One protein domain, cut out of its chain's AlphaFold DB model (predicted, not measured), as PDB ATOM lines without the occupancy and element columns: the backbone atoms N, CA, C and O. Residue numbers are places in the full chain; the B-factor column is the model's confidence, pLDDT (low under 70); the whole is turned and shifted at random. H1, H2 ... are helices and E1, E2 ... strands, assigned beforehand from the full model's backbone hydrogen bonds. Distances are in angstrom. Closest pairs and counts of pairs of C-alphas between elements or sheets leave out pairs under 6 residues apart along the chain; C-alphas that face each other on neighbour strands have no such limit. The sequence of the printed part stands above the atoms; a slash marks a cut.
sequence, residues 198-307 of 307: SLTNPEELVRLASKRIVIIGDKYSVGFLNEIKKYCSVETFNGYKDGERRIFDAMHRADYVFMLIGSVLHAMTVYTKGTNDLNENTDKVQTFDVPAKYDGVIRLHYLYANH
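This is residues 198 to 307 of the 307 residues of an uncharacterized protein of Lactobacillus intestinalis DSM 6629 (UniProt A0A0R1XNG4). A small twisted sheet of four parallel strands makes the core, with H3 packed over one face and H5 over the other. H2 sits beside H5 and grazes the sheet, while H1 and H4 lie toward opposite ends of the longest axis. The printed part has 110 residues with five named helices and four named strands, in the order H1 E1 H2 E2 H3 E3 H4 E4 H5; the sheet runs E2 E1 E3 E4, and the class is mixed, helices and strands. The whole is compact, with a radius of gyration of the C-alphas of 13.2 A, and spans 38 by 29 by 20 A.

H1, residues 202 to 209, is not on the sheet. A tight link joins it to E1, residues 212 to 216. H2, residues 222 to 228, only grazes the sheet with residues 225 to 228. E2, residues 233 to 237, is an edge strand parallel to E1 at 21 degrees, with N 215 and O 235 2.8 A apart. E1, H2 and E2 form a strand-helix-strand unit, two parallel neighbour strands with a helix between, and its crossover is right-handed. H3, residues 244 to 253, lies over E1 at a height over the sheet of 9.6 A and runs along the strands, at 23 degrees to E1 on the local plane; the closest C-alphas of the two are those of Met 251 and Val 214, 6.3 A apart. E3, residues 256 to 260, is parallel to E1 at 17 degrees, with N 258 and O 214 2.8 A apart. E2, H3 and E3 form a split unit, with E1 between the two strands in the sheet; its crossover is right-handed. H4, residues 266 to 273, is on the sheet and close to H3 but not clearly touching. E4, residues 285 to 288, is the other edge strand, parallel to E3 at 29 degrees, with N 286 and O 257 2.8 A apart; E3, H4 and E4 form another right-handed strand-helix-strand unit. H5, residues 295 to 305, is on the opposite face from H3, at a height over the sheet of 9.5 A. H5 touches H2 at a shallow tilt of 17 degrees, the same way, and their closest C-alphas are those of Val 297 and Ile 228, 5.7 A apart. Every O i to N i+4 pair is within hydrogen-bond range in H1, H2, H4 and H5, and 5 of 6 are in H3.

H1 begins at C-alpha 202, (34.436, 33.534, 212.068). H3 is 14.5 A long from first to last C-alpha, and E2 13.8 A. H5, 15.3 A long, ends at C-alpha 305, (27.363, 23.839, 207.219).

The two C-alphas farthest apart, those of Pro 202 and Ala 267, are 38.6 A from each other. The printed part has no cut. The link from H4 to E4, 11 residues, is long. The mean pLDDT of the printed part is 86.0, and residue 307, the chain's last, is under 70.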
ATOM      1  N   SER A 198      28.050  27.826 221.829       79.44
ATOM      2  CA  SER A 198      28.361  29.041 221.066       79.44
ATOM      3  C   SER A 198      28.994  28.727 219.715       79.44
ATOM      4  O   SER A 198      29.780  27.784 219.602       79.44
ATOM      5  N   LEU A 199      28.666  29.548 218.715       81.38
ATOM      6  CA  LEU A 199      29.274  29.501 217.387       81.38
ATOM      7  C   LEU A 199      30.677  30.095 217.452       81.38
ATOM      8  O   LEU A 199      30.881  31.147 218.062       81.38
ATOM      9  N   THR A 200      31.645  29.408 216.850       79.31
ATOM     10  CA  THR A 200      33.060  29.811 216.915       79.31
ATOM     11  C   THR A 200      33.691  30.082 215.560       79.31
ATOM     12  O   THR A 200      34.763  30.679 215.515       79.31
ATOM     13  N   ASN A 201      33.042  29.683 214.464       79.69
ATOM     14  CA  ASN A 201      33.552  29.904 213.119       79.69
ATOM     15  C   ASN A 201      33.404  31.390 212.713       79.69
ATOM     16  O   ASN A 201      32.277  31.880 212.622       79.69
ATOM     17  N   PRO A 202      34.503  32.123 212.444       81.62
ATOM     18  CA  PRO A 202      34.436  33.534 212.068       81.62
ATOM     19  C   PRO A 202      33.642  33.804 210.784       81.62
ATOM     20  O   PRO A 202      32.918  34.797 210.717       81.62
ATOM     21  N   GLU A 203      33.741  32.930 209.779       84.50
ATOM     22  CA  GLU A 203      33.027  33.096 208.505       84.50
ATOM     23  C   GLU A 203      31.516  32.931 208.686       84.50
ATOM     24  O   GLU A 203      30.725  33.717 208.156       84.50
ATOM     25  N   GLU A 204      31.119  31.947 209.494       88.06
ATOM     26  CA  GLU A 204      29.728  31.731 209.886       88.06
ATOM     27  C   GLU A 204      29.161  32.962 210.598       88.06
ATOM     28  O   GLU A 204      28.084  33.441 210.247       88.06
ATOM     29  N   LEU A 205      29.909  33.525 211.553       88.69
ATOM     30  CA  LEU A 205      29.490  34.706 212.309       88.69
ATOM     31  C   LEU A 205      29.272  35.927 211.404       88.69
ATOM     32  O   LEU A 205      28.259  36.615 211.538       88.69
ATOM     33  N   VAL A 206      30.187  36.184 210.462       90.00
ATOM     34  CA  VAL A 206      30.052  37.290 209.498       90.00
ATOM     35  C   VAL A 206      28.830  37.085 208.602       90.00
ATOM     36  O   VAL A 206      28.056  38.020 208.389       90.00
ATOM     37  N   ARG A 207      28.613  35.856 208.113       89.69
ATOM     38  CA  ARG A 207      27.447  35.528 207.286       89.69
ATOM     39  C   ARG A 207      26.148  35.715 208.062       89.69
ATOM     40  O   ARG A 207      25.250  36.390 207.559       89.69
ATOM     41  N   LEU A 208      26.047  35.174 209.277       91.31
ATOM     42  CA  LEU A 208      24.851  35.262 210.119       91.31
ATOM     43  C   LEU A 208      24.503  36.698 210.522       91.31
ATOM     44  O   LEU A 208      23.320  37.032 210.551       91.31
ATOM     45  N   ALA A 209      25.495  37.567 210.735       91.44
ATOM     46  CA  ALA A 209      25.259  38.968 211.091       91.44
ATOM     47  C   ALA A 209      24.413  39.719 210.045       91.44
ATOM     48  O   ALA A 209      23.659  40.629 210.390       91.44
ATOM     49  N   SER A 210      24.501  39.316 208.773       91.69
ATOM     50  CA  SER A 210      23.706  39.884 207.675       91.69
ATOM     51  C   SER A 210      22.301  39.283 207.528       91.69
ATOM     52  O   SER A 210      21.498  39.799 206.751       91.69
ATOM     53  N   LYS A 211      21.994  38.197 208.247       93.62
ATOM     54  CA  LYS A 211      20.761  37.424 208.066       93.62
ATOM     55  C   LYS A 211      19.606  37.989 208.884       93.62
ATOM     56  O   LYS A 211      19.766  38.424 210.027       93.62
ATOM     57  N   ARG A 212      18.412  37.933 208.292       95.44
ATOM     58  CA  ARG A 212      17.137  38.265 208.931       95.44
ATOM     59  C   ARG A 212      16.342  36.996 209.182       95.44
ATOM     60  O   ARG A 212      15.973  36.298 208.240       95.44
ATOM     61  N   ILE A 213      16.052  36.731 210.448       96.50
ATOM     62  CA  ILE A 213      15.237  35.595 210.866       96.50
ATOM     63  C   ILE A 213      13.880  36.091 211.339       96.50
ATOM     64  O   ILE A 213      13.789  37.008 212.154       96.50
ATOM     65  N   VAL A 214      12.829  35.440 210.858       96.06
ATOM     66  CA  VAL A 214      11.472  35.617 211.373       96.06
ATOM     67  C   VAL A 214      11.105  34.407 212.219       96.06
ATOM     68  O   VAL A 214      11.163  33.281 211.741       96.06
ATOM     69  N   ILE A 215      10.725  34.628 213.475       95.00
ATOM     70  CA  ILE A 215      10.239  33.580 214.379       95.00
ATOM     71  C   ILE A 215       8.727  33.727 214.530       95.00
ATOM     72  O   ILE A 215       8.242  34.811 214.858       95.00
ATOM     73  N   ILE A 216       7.983  32.641 214.322       92.06
ATOM     74  CA  ILE A 216       6.518  32.635 214.390       92.06
ATOM     75  C   ILE A 216       6.057  31.644 215.449       92.06
ATOM     76  O   ILE A 216       6.362  30.455 215.366       92.06
ATOM     77  N   GLY A 217       5.278  32.141 216.404       89.19
ATOM     78  CA  GLY A 217       4.790  31.399 217.560       89.19
ATOM     79  C   GLY A 217       5.394  31.917 218.863       89.19
ATOM     80  O   GLY A 217       6.369  32.666 218.862       89.19
ATOM     81  N   ASP A 218       4.784  31.557 219.989       84.69
ATOM     82  CA  ASP A 218       5.137  32.061 221.324       84.69
ATOM     83  C   ASP A 218       5.600  30.970 222.302       84.69
ATOM     84  O   ASP A 218       6.060  31.279 223.403       84.69
ATOM     85  N   LYS A 219       5.557  29.694 221.898       83.38
ATOM     86  CA  LYS A 219       6.038  28.574 222.715       83.38
ATOM     87  C   LYS A 219       7.538  28.353 222.544       83.38
ATOM     88  O   LYS A 219       7.965  27.349 221.989       83.38
ATOM     89  N   TYR A 220       8.344  29.275 223.056       81.94
ATOM     90  CA  TYR A 220       9.799  29.125 223.135       81.94
ATOM     91  C   TYR A 220      10.333  29.547 224.502       81.94
ATOM     92  O   TYR A 220       9.754  30.382 225.199       81.94
ATOM     93  N   SER A 221      11.476  28.987 224.904       77.56
ATOM     94  CA  SER A 221      12.161  29.463 226.109       77.56
ATOM     95  C   SER A 221      12.710  30.881 225.897       77.56
ATOM     96  O   SER A 221      13.256  31.178 224.842       77.56
ATOM     97  N   VAL A 222      12.674  31.756 226.910       83.31
ATOM     98  CA  VAL A 222      13.298  33.102 226.820       83.31
ATOM     99  C   VAL A 222      14.772  33.018 226.382       83.31
ATOM    100  O   VAL A 222      15.278  33.884 225.672       83.31
ATOM    101  N   GLY A 223      15.452  31.933 226.770       84.50
ATOM    102  CA  GLY A 223      16.812  31.628 226.344       84.50
ATOM    103  C   GLY A 223      16.962  31.454 224.831       84.50
ATOM    104  O   GLY A 223      17.919  31.984 224.287       84.50
ATOM    105  N   PHE A 224      16.018  30.797 224.155       90.31
ATOM    106  CA  PHE A 224      16.054  30.557 222.706       90.31
ATOM    107  C   PHE A 224      16.216  31.854 221.909       90.31
ATOM    108  O   PHE A 224      17.171  32.013 221.150       90.31
ATOM    109  N   LEU A 225      15.335  32.825 222.154       91.56
ATOM    110  CA  LEU A 225      15.374  34.113 221.462       91.56
ATOM    111  C   LEU A 225      16.662  34.885 221.771       91.56
ATOM    112  O   LEU A 225      17.280  35.457 220.873       91.56
ATOM    113  N   ASN A 226      17.068  34.898 223.042       92.31
ATOM    114  CA  ASN A 226      18.251  35.629 223.487       92.31
ATOM    115  C   ASN A 226      19.549  35.050 222.920       92.31
ATOM    116  O   ASN A 226      20.494  35.802 222.709       92.31
ATOM    117  N   GLU A 227      19.622  33.737 222.701       92.25
ATOM    118  CA  GLU A 227      20.798  33.105 222.108       92.25
ATOM    119  C   GLU A 227      20.885  33.380 220.600       92.25
ATOM    120  O   GLU A 227      21.960  33.737 220.128       92.25
ATOM    121  N   ILE A 228      19.773  33.329 219.855       93.44
ATOM    122  CA  ILE A 228      19.756  33.634 218.409       93.44
ATOM    123  C   ILE A 228      20.118  35.105 218.145       93.44
ATOM    124  O   ILE A 228      20.950  35.400 217.288       93.44
ATOM    125  N   LYS A 229      19.546  36.039 218.921       94.19
ATOM    126  CA  LYS A 229      19.762  37.492 218.769       94.19
ATOM    127  C   LYS A 229      21.219  37.941 218.911       94.19
ATOM    128  O   LYS A 229      21.532  39.074 218.560       94.19
ATOM    129  N   LYS A 230      22.110  37.089 219.425       93.50
ATOM    130  CA  LYS A 230      23.553  37.376 219.484       93.50
ATOM    131  C   LYS A 230      24.217  37.356 218.109       93.50
ATOM    132  O   LYS A 230      25.287  37.937 217.969       93.50
ATOM    133  N   TYR A 231      23.613  36.677 217.134       92.38
ATOM    134  CA  TYR A 231      24.260  36.351 215.864       92.38
ATOM    135  C   TYR A 231      23.590  36.990 214.646       92.38
ATOM    136  O   TYR A 231      24.254  37.165 213.634       92.38
ATOM    137  N   CYS A 232      22.303  37.336 214.717       93.75
ATOM    138  CA  CYS A 232      21.546  37.833 213.567       93.75
ATOM    139  C   CYS A 232      20.372  38.737 213.977       93.75
ATOM    140  O   CYS A 232      19.992  38.807 215.151       93.75
ATOM    141  N   SER A 233      19.760  39.403 212.993       95.31
ATOM    142  CA  SER A 233      18.544  40.193 213.208       95.31
ATOM    143  C   SER A 233      17.327  39.277 213.327       95.31
ATOM    144  O   SER A 233      17.153  38.373 212.508       95.31
ATOM    145  N   VAL A 234      16.488  39.499 214.343       95.75
ATOM    146  CA  VAL A 234      15.340  38.634 214.645       95.75
ATOM    147  C   VAL A 234      14.066  39.448 214.825       95.75
ATOM    148  O   VAL A 234      13.988  40.287 215.725       95.75
ATOM    149  N   GLU A 235      13.049  39.134 214.028       95.44
ATOM    150  CA  GLU A 235      11.677  39.621 214.187       95.44
ATOM    151  C   GLU A 235      10.784  38.480 214.695       95.44
ATOM    152  O   GLU A 235      10.923  37.334 214.273       95.44
ATOM    153  N   THR A 236       9.881  38.773 215.631       94.06
ATOM    154  CA  THR A 236       9.010  37.767 216.260       94.06
ATOM    155  C   THR A 236       7.548  38.098 216.026       94.06
ATOM    156  O   THR A 236       7.148  39.240 216.245       94.06
ATOM    157  N   PHE A 237       6.752  37.085 215.695       92.44
ATOM    158  CA  PHE A 237       5.309  37.194 215.520       92.44
ATOM    159  C   PHE A 237       4.573  36.142 216.346       92.44
ATOM    160  O   PHE A 237       4.941  34.968 216.373       92.44
ATOM    161  N   ASN A 238       3.480  36.541 216.978       89.25
ATOM    162  CA  ASN A 238       2.491  35.644 217.537       89.25
ATOM    163  C   ASN A 238       1.541  35.183 216.422       89.25
ATOM    164  O   ASN A 238       0.756  35.975 215.891       89.25
ATOM    165  N   GLY A 239       1.580  33.883 216.115       83.88
ATOM    166  CA  GLY A 239       0.799  33.269 215.037       83.88
ATOM    167  C   GLY A 239      -0.722  33.420 215.163       83.88
ATOM    168  O   GLY A 239      -1.420  33.214 214.178       83.88
ATOM    169  N   TYR A 240      -1.246  33.809 216.332       80.94
ATOM    170  CA  TYR A 240      -2.678  34.038 216.554       80.94
ATOM    171  C   TYR A 240      -3.077  35.519 216.594       80.94
ATOM    172  O   TYR A 240      -4.264  35.819 216.479       80.94
ATOM    173  N   LYS A 241      -2.133  36.447 216.806       85.81
ATOM    174  CA  LYS A 241      -2.448  37.857 217.120       85.81
ATOM    175  C   LYS A 241      -2.007  38.856 216.058       85.81
ATOM    176  O   LYS A 241      -2.693  39.853 215.866       85.81
ATOM    177  N   ASP A 242      -0.894  38.607 215.370       82.88
ATOM    178  CA  ASP A 242      -0.257  39.643 214.541       82.88
ATOM    179  C   ASP A 242      -0.789  39.738 213.099       82.88
ATOM    180  O   ASP A 242      -0.367  40.611 212.337       82.88
ATOM    181  N   GLY A 243      -1.762  38.890 212.748       80.06
ATOM    182  CA  GLY A 243      -2.469  38.893 211.467       80.06
ATOM    183  C   GLY A 243      -1.698  38.204 210.335       80.06
ATOM    184  O   GLY A 243      -0.549  38.530 210.051       80.06
ATOM    185  N   GLU A 244      -2.360  37.279 209.637       82.69
ATOM    186  CA  GLU A 244      -1.735  36.383 208.650       82.69
ATOM    187  C   GLU A 244      -0.976  37.121 207.543       82.69
ATOM    188  O   GLU A 244       0.190  36.827 207.302       82.69
ATOM    189  N   ARG A 245      -1.590  38.142 206.928       85.81
ATOM    190  CA  ARG A 245      -0.971  38.904 205.829       85.81
ATOM    191  C   ARG A 245       0.379  39.504 206.223       85.81
ATOM    192  O   ARG A 245       1.349  39.376 205.486       85.81
ATOM    193  N   ARG A 246       0.447  40.129 207.401       87.31
ATOM    194  CA  ARG A 246       1.682  40.746 207.899       87.31
ATOM    195  C   ARG A 246       2.761  39.694 208.140       87.31
ATOM    196  O   ARG A 246       3.927  39.946 207.842       87.31
ATOM    197  N   ILE A 247       2.371  38.537 208.672       89.38
ATOM    198  CA  ILE A 247       3.304  37.447 208.945       89.38
ATOM    199  C   ILE A 247       3.823  36.848 207.635       89.38
ATOM    200  O   ILE A 247       5.031  36.695 207.489       89.38
ATOM    201  N   PHE A 248       2.958  36.592 206.654       90.69
ATOM    202  CA  PHE A 248       3.363  36.059 205.349       90.69
ATOM    203  C   PHE A 248       4.313  37.015 204.613       90.69
ATOM    204  O   PHE A 248       5.376  36.597 204.152       90.69
ATOM    205  N   ASP A 249       4.020  38.319 204.615       89.31
ATOM    206  CA  ASP A 249       4.916  39.338 204.048       89.31
ATOM    207  C   ASP A 249       6.287  39.368 204.754       89.31
ATOM    208  O   ASP A 249       7.325  39.638 204.137       89.31
ATOM    209  N   ALA A 250       6.329  39.114 206.065       92.31
ATOM    210  CA  ALA A 250       7.582  39.002 206.807       92.31
ATOM    211  C   ALA A 250       8.348  37.719 206.439       92.31
ATOM    212  O   ALA A 250       9.551  37.788 206.190       92.31
ATOM    213  N   MET A 251       7.659  36.580 206.320       92.19
ATOM    214  CA  MET A 251       8.249  35.288 205.945       92.19
ATOM    215  C   MET A 251       8.957  35.346 204.594       92.19
ATOM    216  O   MET A 251      10.088  34.882 204.468       92.19
ATOM    217  N   HIS A 252       8.333  35.969 203.596       91.75
ATOM    218  CA  HIS A 252       8.935  36.106 202.273       91.75
ATOM    219  C   HIS A 252      10.203  36.962 202.274       91.75
ATOM    220  O   HIS A 252      11.152  36.649 201.555       91.75
ATOM    221  N   ARG A 253      10.251  38.019 203.092       92.75
ATOM    222  CA  ARG A 253      11.400  38.938 203.163       92.75
ATOM    223  C   ARG A 253      12.552  38.418 204.023       92.75
ATOM    224  O   ARG A 253      13.662  38.942 203.909       92.75
ATOM    225  N   ALA A 254      12.293  37.454 204.898       95.38
ATOM    226  CA  ALA A 254      13.304  36.854 205.752       95.38
ATOM    227  C   ALA A 254      14.290  35.999 204.945       95.38
ATOM    228  O   ALA A 254      13.947  35.466 203.891       95.38
ATOM    229  N   ASP A 255      15.503  35.839 205.469       94.44
ATOM    230  CA  ASP A 255      16.436  34.825 204.980       94.44
ATOM    231  C   ASP A 255      16.035  33.435 205.480       94.44
ATOM    232  O   ASP A 255      16.091  32.474 204.722       94.44
ATOM    233  N   TYR A 256      15.595  33.348 206.740       95.50
ATOM    234  CA  TYR A 256      15.095  32.121 207.356       95.50
ATOM    235  C   TYR A 256      13.843  32.394 208.191       95.50
ATOM    236  O   TYR A 256      13.696  33.455 208.803       95.50
ATOM    237  N   VAL A 257      12.955  31.408 208.259       94.19
ATOM    238  CA  VAL A 257      11.729  31.447 209.053       94.19
ATOM    239  C   VAL A 257      11.734  30.291 210.036       94.19
ATOM    240  O   VAL A 257      11.754  29.135 209.632       94.19
ATOM    241  N   PHE A 258      11.700  30.588 211.328       94.25
ATOM    242  CA  PHE A 258      11.622  29.591 212.390       94.25
ATOM    243  C   PHE A 258      10.175  29.507 212.873       94.25
ATOM    244  O   PHE A 258       9.677  30.395 213.567       94.25
ATOM    245  N   MET A 259       9.482  28.446 212.477       91.38
ATOM    246  CA  MET A 259       8.068  28.239 212.762       91.38
ATOM    247  C   MET A 259       7.887  27.270 213.931       91.38
ATOM    248  O   MET A 259       8.311  26.116 213.870       91.38
ATOM    249  N   LEU A 260       7.228  27.739 214.990       90.12
ATOM    250  CA  LEU A 260       6.975  26.964 216.201       90.12
ATOM    251  C   LEU A 260       5.611  26.276 216.100       90.12
ATOM    252  O   LEU A 260       4.592  26.847 216.501       90.12
ATOM    253  N   ILE A 261       5.587  25.071 215.528       80.06
ATOM    254  CA  ILE A 261       4.369  24.369 215.082       80.06
ATOM    255  C   ILE A 261       3.344  24.230 216.217       80.06
ATOM    256  O   ILE A 261       2.151  24.432 215.992       80.06
ATOM    257  N   GLY A 262       3.790  23.986 217.452       73.50
ATOM    258  CA  GLY A 262       2.912  23.886 218.620       73.50
ATOM    259  C   GLY A 262       2.207  25.193 219.023       73.50
ATOM    260  O   GLY A 262       1.416  25.185 219.973       73.50
ATOM    261  N   SER A 263       2.495  26.317 218.357       80.12
ATOM    262  CA  SER A 263       1.997  27.666 218.681       80.12
ATOM    263  C   SER A 263       1.640  28.529 217.464       80.12
ATOM    264  O   SER A 263       1.650  29.759 217.545       80.12
ATOM    265  N   VAL A 264       1.304  27.898 216.339       80.75
ATOM    266  CA  VAL A 264       0.853  28.589 215.122       80.75
ATOM    267  C   VAL A 264      -0.446  27.996 214.590       80.75
ATOM    268  O   VAL A 264      -0.792  26.847 214.858       80.75
ATOM    269  N   LEU A 265      -1.187  28.795 213.821       75.25
ATOM    270  CA  LEU A 265      -2.408  28.345 213.160       75.25
ATOM    271  C   LEU A 265      -2.089  27.299 212.089       75.25
ATOM    272  O   LEU A 265      -1.136  27.444 211.320       75.25
ATOM    273  N   HIS A 266      -2.953  26.287 211.966       74.88
ATOM    274  CA  HIS A 266      -2.814  25.261 210.930       74.88
ATOM    275  C   HIS A 266      -2.757  25.868 209.516       74.88
ATOM    276  O   HIS A 266      -1.960  25.428 208.690       74.88
ATOM    277  N   ALA A 267      -3.508  26.946 209.265       74.00
ATOM    278  CA  ALA A 267      -3.477  27.686 208.004       74.00
ATOM    279  C   ALA A 267      -2.059  28.137 207.598       74.00
ATOM    280  O   ALA A 267      -1.713  28.075 206.423       74.00
ATOM    281  N   MET A 268      -1.200  28.498 208.556       77.25
ATOM    282  CA  MET A 268       0.184  28.915 208.284       77.25
ATOM    283  C   MET A 268       1.063  27.734 207.854       77.25
ATOM    284  O   MET A 268       1.896  27.858 206.954       77.25
ATOM    285  N   THR A 269       0.842  26.560 208.453       77.88
ATOM    286  CA  THR A 269       1.529  25.323 208.048       77.88
ATOM    287  C   THR A 269       1.086  24.844 206.665       77.88
ATOM    288  O   THR A 269       1.894  24.317 205.910       77.88
ATOM    289  N   VAL A 270      -0.179  25.066 206.296       78.50
ATOM    290  CA  VAL A 270      -0.681  24.773 204.945       78.50
ATOM    291  C   VAL A 270      -0.115  25.770 203.935       78.50
ATOM    292  O   VAL A 270       0.336  25.373 202.864       78.50
ATOM    293  N   TYR A 271      -0.084  27.057 204.292       80.69
ATOM    294  CA  TYR A 271       0.435  28.121 203.435       80.69
ATOM    295  C   TYR A 271       1.904  27.909 203.062       80.69
ATOM    296  O   TYR A 271       2.248  27.967 201.885       80.69
ATOM    297  N   THR A 272       2.760  27.608 204.043       80.31
ATOM    298  CA  THR A 272       4.189  27.329 203.800       80.31
ATOM    299  C   THR A 272       4.385  26.181 202.817       80.31
ATOM    300  O   THR A 272       5.082  26.352 201.825       80.31
ATOM    301  N   LYS A 273       3.680  25.061 203.009       80.12
ATOM    302  CA  LYS A 273       3.732  23.907 202.095       80.12
ATOM    303  C   LYS A 273       3.288  24.236 200.669       80.12
ATOM    304  O   LYS A 273       3.853  23.710 199.718       80.12
ATOM    305  N   GLY A 274       2.287  25.101 200.517       75.31
ATOM    306  CA  GLY A 274       1.741  25.482 199.213       75.31
ATOM    307  C   GLY A 274       2.524  26.566 198.465       75.31
ATOM    308  O   GLY A 274       2.123  26.928 197.362       75.31
ATOM    309  N   THR A 275       3.599  27.112 199.043       77.81
ATOM    310  CA  THR A 275       4.262  28.320 198.532       77.81
ATOM    311  C   THR A 275       5.694  28.035 198.085       77.81
ATOM    312  O   THR A 275       6.497  27.518 198.852       77.81
ATOM    313  N   ASN A 276       6.040  28.404 196.849       76.88
ATOM    314  CA  ASN A 276       7.276  27.958 196.194       76.88
ATOM    315  C   ASN A 276       8.582  28.301 196.932       76.88
ATOM    316  O   ASN A 276       9.510  27.505 196.878       76.88
ATOM    317  N   ASP A 277       8.685  29.455 197.601       83.12
ATOM    318  CA  ASP A 277       9.903  29.845 198.327       83.12
ATOM    319  C   ASP A 277       9.909  29.407 199.802       83.12
ATOM    320  O   ASP A 277      10.949  29.489 200.453       83.12
ATOM    321  N   LEU A 278       8.775  28.941 200.335       82.12
ATOM    322  CA  LEU A 278       8.586  28.590 201.751       82.12
ATOM    323  C   LEU A 278       8.270  27.105 201.983       82.12
ATOM    324  O   LEU A 278       8.082  26.694 203.129       82.12
ATOM    325  N   ASN A 279       8.148  26.322 200.914       78.19
ATOM    326  CA  ASN A 279       7.817  24.910 201.004       78.19
ATOM    327  C   ASN A 279       9.015  24.074 201.471       78.19
ATOM    328  O   ASN A 279      10.130  24.555 201.639       78.19
ATOM    329  N   GLU A 280       8.765  22.786 201.667       71.94
ATOM    330  CA  GLU A 280       9.745  21.803 202.143       71.94
ATOM    331  C   GLU A 280      10.939  21.570 201.209       71.94
ATOM    332  O   GLU A 280      11.928  20.982 201.633       71.94
ATOM    333  N   ASN A 281      10.880  22.058 199.967       74.69
ATOM    334  CA  ASN A 281      12.000  21.985 199.033       74.69
ATOM    335  C   ASN A 281      12.998  23.137 199.227       74.69
ATOM    336  O   ASN A 281      13.987  23.209 198.497       74.69
ATOM    337  N   THR A 282      12.741  24.057 200.164       79.38
ATOM    338  CA  THR A 282      13.657  25.146 200.505       79.38
ATOM    339  C   THR A 282      14.146  25.025 201.943       79.38
ATOM    340  O   THR A 282      13.390  24.739 202.869       79.38
ATOM    341  N   ASP A 283      15.413  25.368 202.170       83.00
ATOM    342  CA  ASP A 283      15.989  25.462 203.518       83.00
ATOM    343  C   ASP A 283      15.557  26.738 204.267       83.00
ATOM    344  O   ASP A 283      16.093  27.088 205.324       83.00
ATOM    345  N   LYS A 284      14.567  27.467 203.742       90.62
ATOM    346  CA  LYS A 284      14.111  28.738 204.306       90.62
ATOM    347  C   LYS A 284      13.282  28.534 205.567       90.62
ATOM    348  O   LYS A 284      13.470  29.272 206.535       90.62
ATOM    349  N   VAL A 285      12.369  27.563 205.574       88.81
ATOM    350  CA  VAL A 285      11.457  27.327 206.703       88.81
ATOM    351  C   VAL A 285      11.980  26.197 207.579       88.81
ATOM    352  O   VAL A 285      12.068  25.047 207.168       88.81
ATOM    353  N   GLN A 286      12.279  26.528 208.829       90.50
ATOM    354  CA  GLN A 286      12.747  25.602 209.848       90.50
ATOM    355  C   GLN A 286      11.681  25.452 210.920       90.50
ATOM    356  O   GLN A 286      11.169  26.438 211.451       90.50
ATOM    357  N   THR A 287      11.335  24.215 211.245       87.50
ATOM    358  CA  THR A 287      10.249  23.918 212.173       87.50
ATOM    359  C   THR A 287      10.777  23.423 213.511       87.50
ATOM    360  O   THR A 287      11.757  22.680 213.585       87.50
ATOM    361  N   PHE A 288      10.105  23.855 214.573       85.19
ATOM    362  CA  PHE A 288      10.345  23.419 215.944       85.19
ATOM    363  C   PHE A 288       8.994  23.155 216.608       85.19
ATOM    364  O   PHE A 288       8.037  23.889 216.355       85.19
ATOM    365  N   ASP A 289       8.898  22.148 217.471       81.56
ATOM    366  CA  ASP A 289       7.707  21.985 218.312       81.56
ATOM    367  C   ASP A 289       7.766  22.927 219.528       81.56
ATOM    368  O   ASP A 289       7.054  23.933 219.591       81.56
ATOM    369  N   VAL A 290       8.693  22.654 220.453       82.19
ATOM    370  CA  VAL A 290       8.984  23.491 221.626       82.19
ATOM    371  C   VAL A 290      10.502  23.604 221.787       82.19
ATOM    372  O   VAL A 290      11.110  22.738 222.417       82.19
ATOM    373  N   PRO A 291      11.141  24.646 221.227       85.31
ATOM    374  CA  PRO A 291      12.591  24.726 221.213       85.31
ATOM    375  C   PRO A 291      13.178  25.073 222.588       85.31
ATOM    376  O   PRO A 291      12.748  26.005 223.290       85.31
ATOM    377  N   ALA A 292      14.235  24.350 222.940       85.44
ATOM    378  CA  ALA A 292      15.094  24.629 224.073       85.44
ATOM    379  C   ALA A 292      16.020  25.827 223.798       85.44
ATOM    380  O   ALA A 292      16.043  26.427 222.725       85.44
ATOM    381  N   LYS A 293      16.793  26.216 224.814       87.19
ATOM    382  CA  LYS A 293      17.596  27.450 224.817       87.19
ATOM    383  C   LYS A 293      18.535  27.598 223.611       87.19
ATOM    384  O   LYS A 293      18.776  28.723 223.188       87.19
ATOM    385  N   TYR A 294      19.101  26.507 223.104       86.88
ATOM    386  CA  TYR A 294      20.179  26.558 222.112       86.88
ATOM    387  C   TYR A 294      19.788  26.016 220.734       86.88
ATOM    388  O   TYR A 294      20.579  26.127 219.801       86.88
ATOM    389  N   ASP A 295      18.574  25.494 220.579       87.19
ATOM    390  CA  ASP A 295      18.142  24.777 219.373       87.19
ATOM    391  C   ASP A 295      18.205  25.652 218.120       87.19
ATOM    392  O   ASP A 295      18.599  25.197 217.050       87.19
ATOM    393  N   GLY A 296      17.903  26.944 218.258       88.31
ATOM    394  CA  GLY A 296      17.974  27.886 217.144       88.31
ATOM    395  C   GLY A 296      19.405  28.174 216.702       88.31
ATOM    396  O   GLY A 296      19.662  28.301 215.510       88.31
ATOM    397  N   VAL A 297      20.351  28.219 217.643       89.00
ATOM    398  CA  VAL A 297      21.781  28.388 217.337       89.00
ATOM    399  C   VAL A 297      22.320  27.138 216.646       89.00
ATOM    400  O   VAL A 297      23.019  27.250 215.643       89.00
ATOM    401  N   ILE A 298      21.941  25.953 217.134       86.00
ATOM    402  CA  ILE A 298      22.280  24.677 216.492       86.00
ATOM    403  C   ILE A 298      21.730  24.640 215.061       86.00
ATOM    404  O   ILE A 298      22.446  24.268 214.132       86.00
ATOM    405  N   ARG A 299      20.474  25.061 214.863       88.94
ATOM    406  CA  ARG A 299      19.863  25.087 213.533       88.94
ATOM    407  C   ARG A 299      20.577  26.045 212.586       88.94
ATOM    408  O   ARG A 299      20.762  25.705 211.424       88.94
ATOM    409  N   LEU A 300      20.989  27.220 213.058       88.62
ATOM    410  CA  LEU A 300      21.739  28.163 212.225       88.62
ATOM    411  C   LEU A 300      23.064  27.581 211.750       88.62
ATOM    412  O   LEU A 300      23.398  27.714 210.575       88.62
ATOM    413  N   HIS A 301      23.756  26.878 212.641       86.06
ATOM    414  CA  HIS A 301      24.982  26.186 212.291       86.06
ATOM    415  C   HIS A 301      24.762  25.104 211.237       86.06
ATOM    416  O   HIS A 301      25.509  25.025 210.265       86.06
ATOM    417  N   TYR A 302      23.694  24.320 211.383       83.88
ATOM    418  CA  TYR A 302      23.304  23.340 210.375       83.88
ATOM    419  C   TYR A 302      23.073  23.989 209.000       83.88
ATOM    420  O   TYR A 302      23.588  23.505 207.997       83.88
ATOM    421  N   LEU A 303      22.348  25.108 208.943       85.50
ATOM    422  CA  LEU A 303      22.090  25.811 207.681       85.50
ATOM    423  C   LEU A 303      23.368  26.371 207.055       85.50
ATOM    424  O   LEU A 303      23.497  26.392 205.839       85.50
ATOM    425  N   TYR A 304      24.320  26.824 207.867       84.50
ATOM    426  CA  TYR A 304      25.621  27.253 207.362       84.50
ATOM    427  C   TYR A 304      26.444  26.073 206.830       84.50
ATOM    428  O   TYR A 304      27.022  26.164 205.756       84.50
ATOM    429  N   ALA A 305      26.494  24.960 207.561       76.69
ATOM    430  CA  ALA A 305      27.363  23.839 207.219       76.69
ATOM    431  C   ALA A 305      26.946  23.093 205.940       76.69
ATOM    432  O   ALA A 305      27.774  22.405 205.350       76.69
ATOM    433  N   ASN A 306      25.685  23.220 205.517       71.25
ATOM    434  CA  ASN A 306      25.159  22.551 204.325       71.25
ATOM    435  C   ASN A 306      24.970  23.492 203.110       71.25
ATOM    436  O   ASN A 306      24.448  23.043 202.091       71.25
ATOM    437  N   HIS A 307      25.404  24.763 203.185       64.12
ATOM    438  CA  HIS A 307      25.292  25.758 202.101       64.12
ATOM    439  C   HIS A 307      26.527  26.640 201.958       64.12
ATOM    440  O   HIS A 307      27.037  26.766 200.830       64.12
TER     441      HIS A 307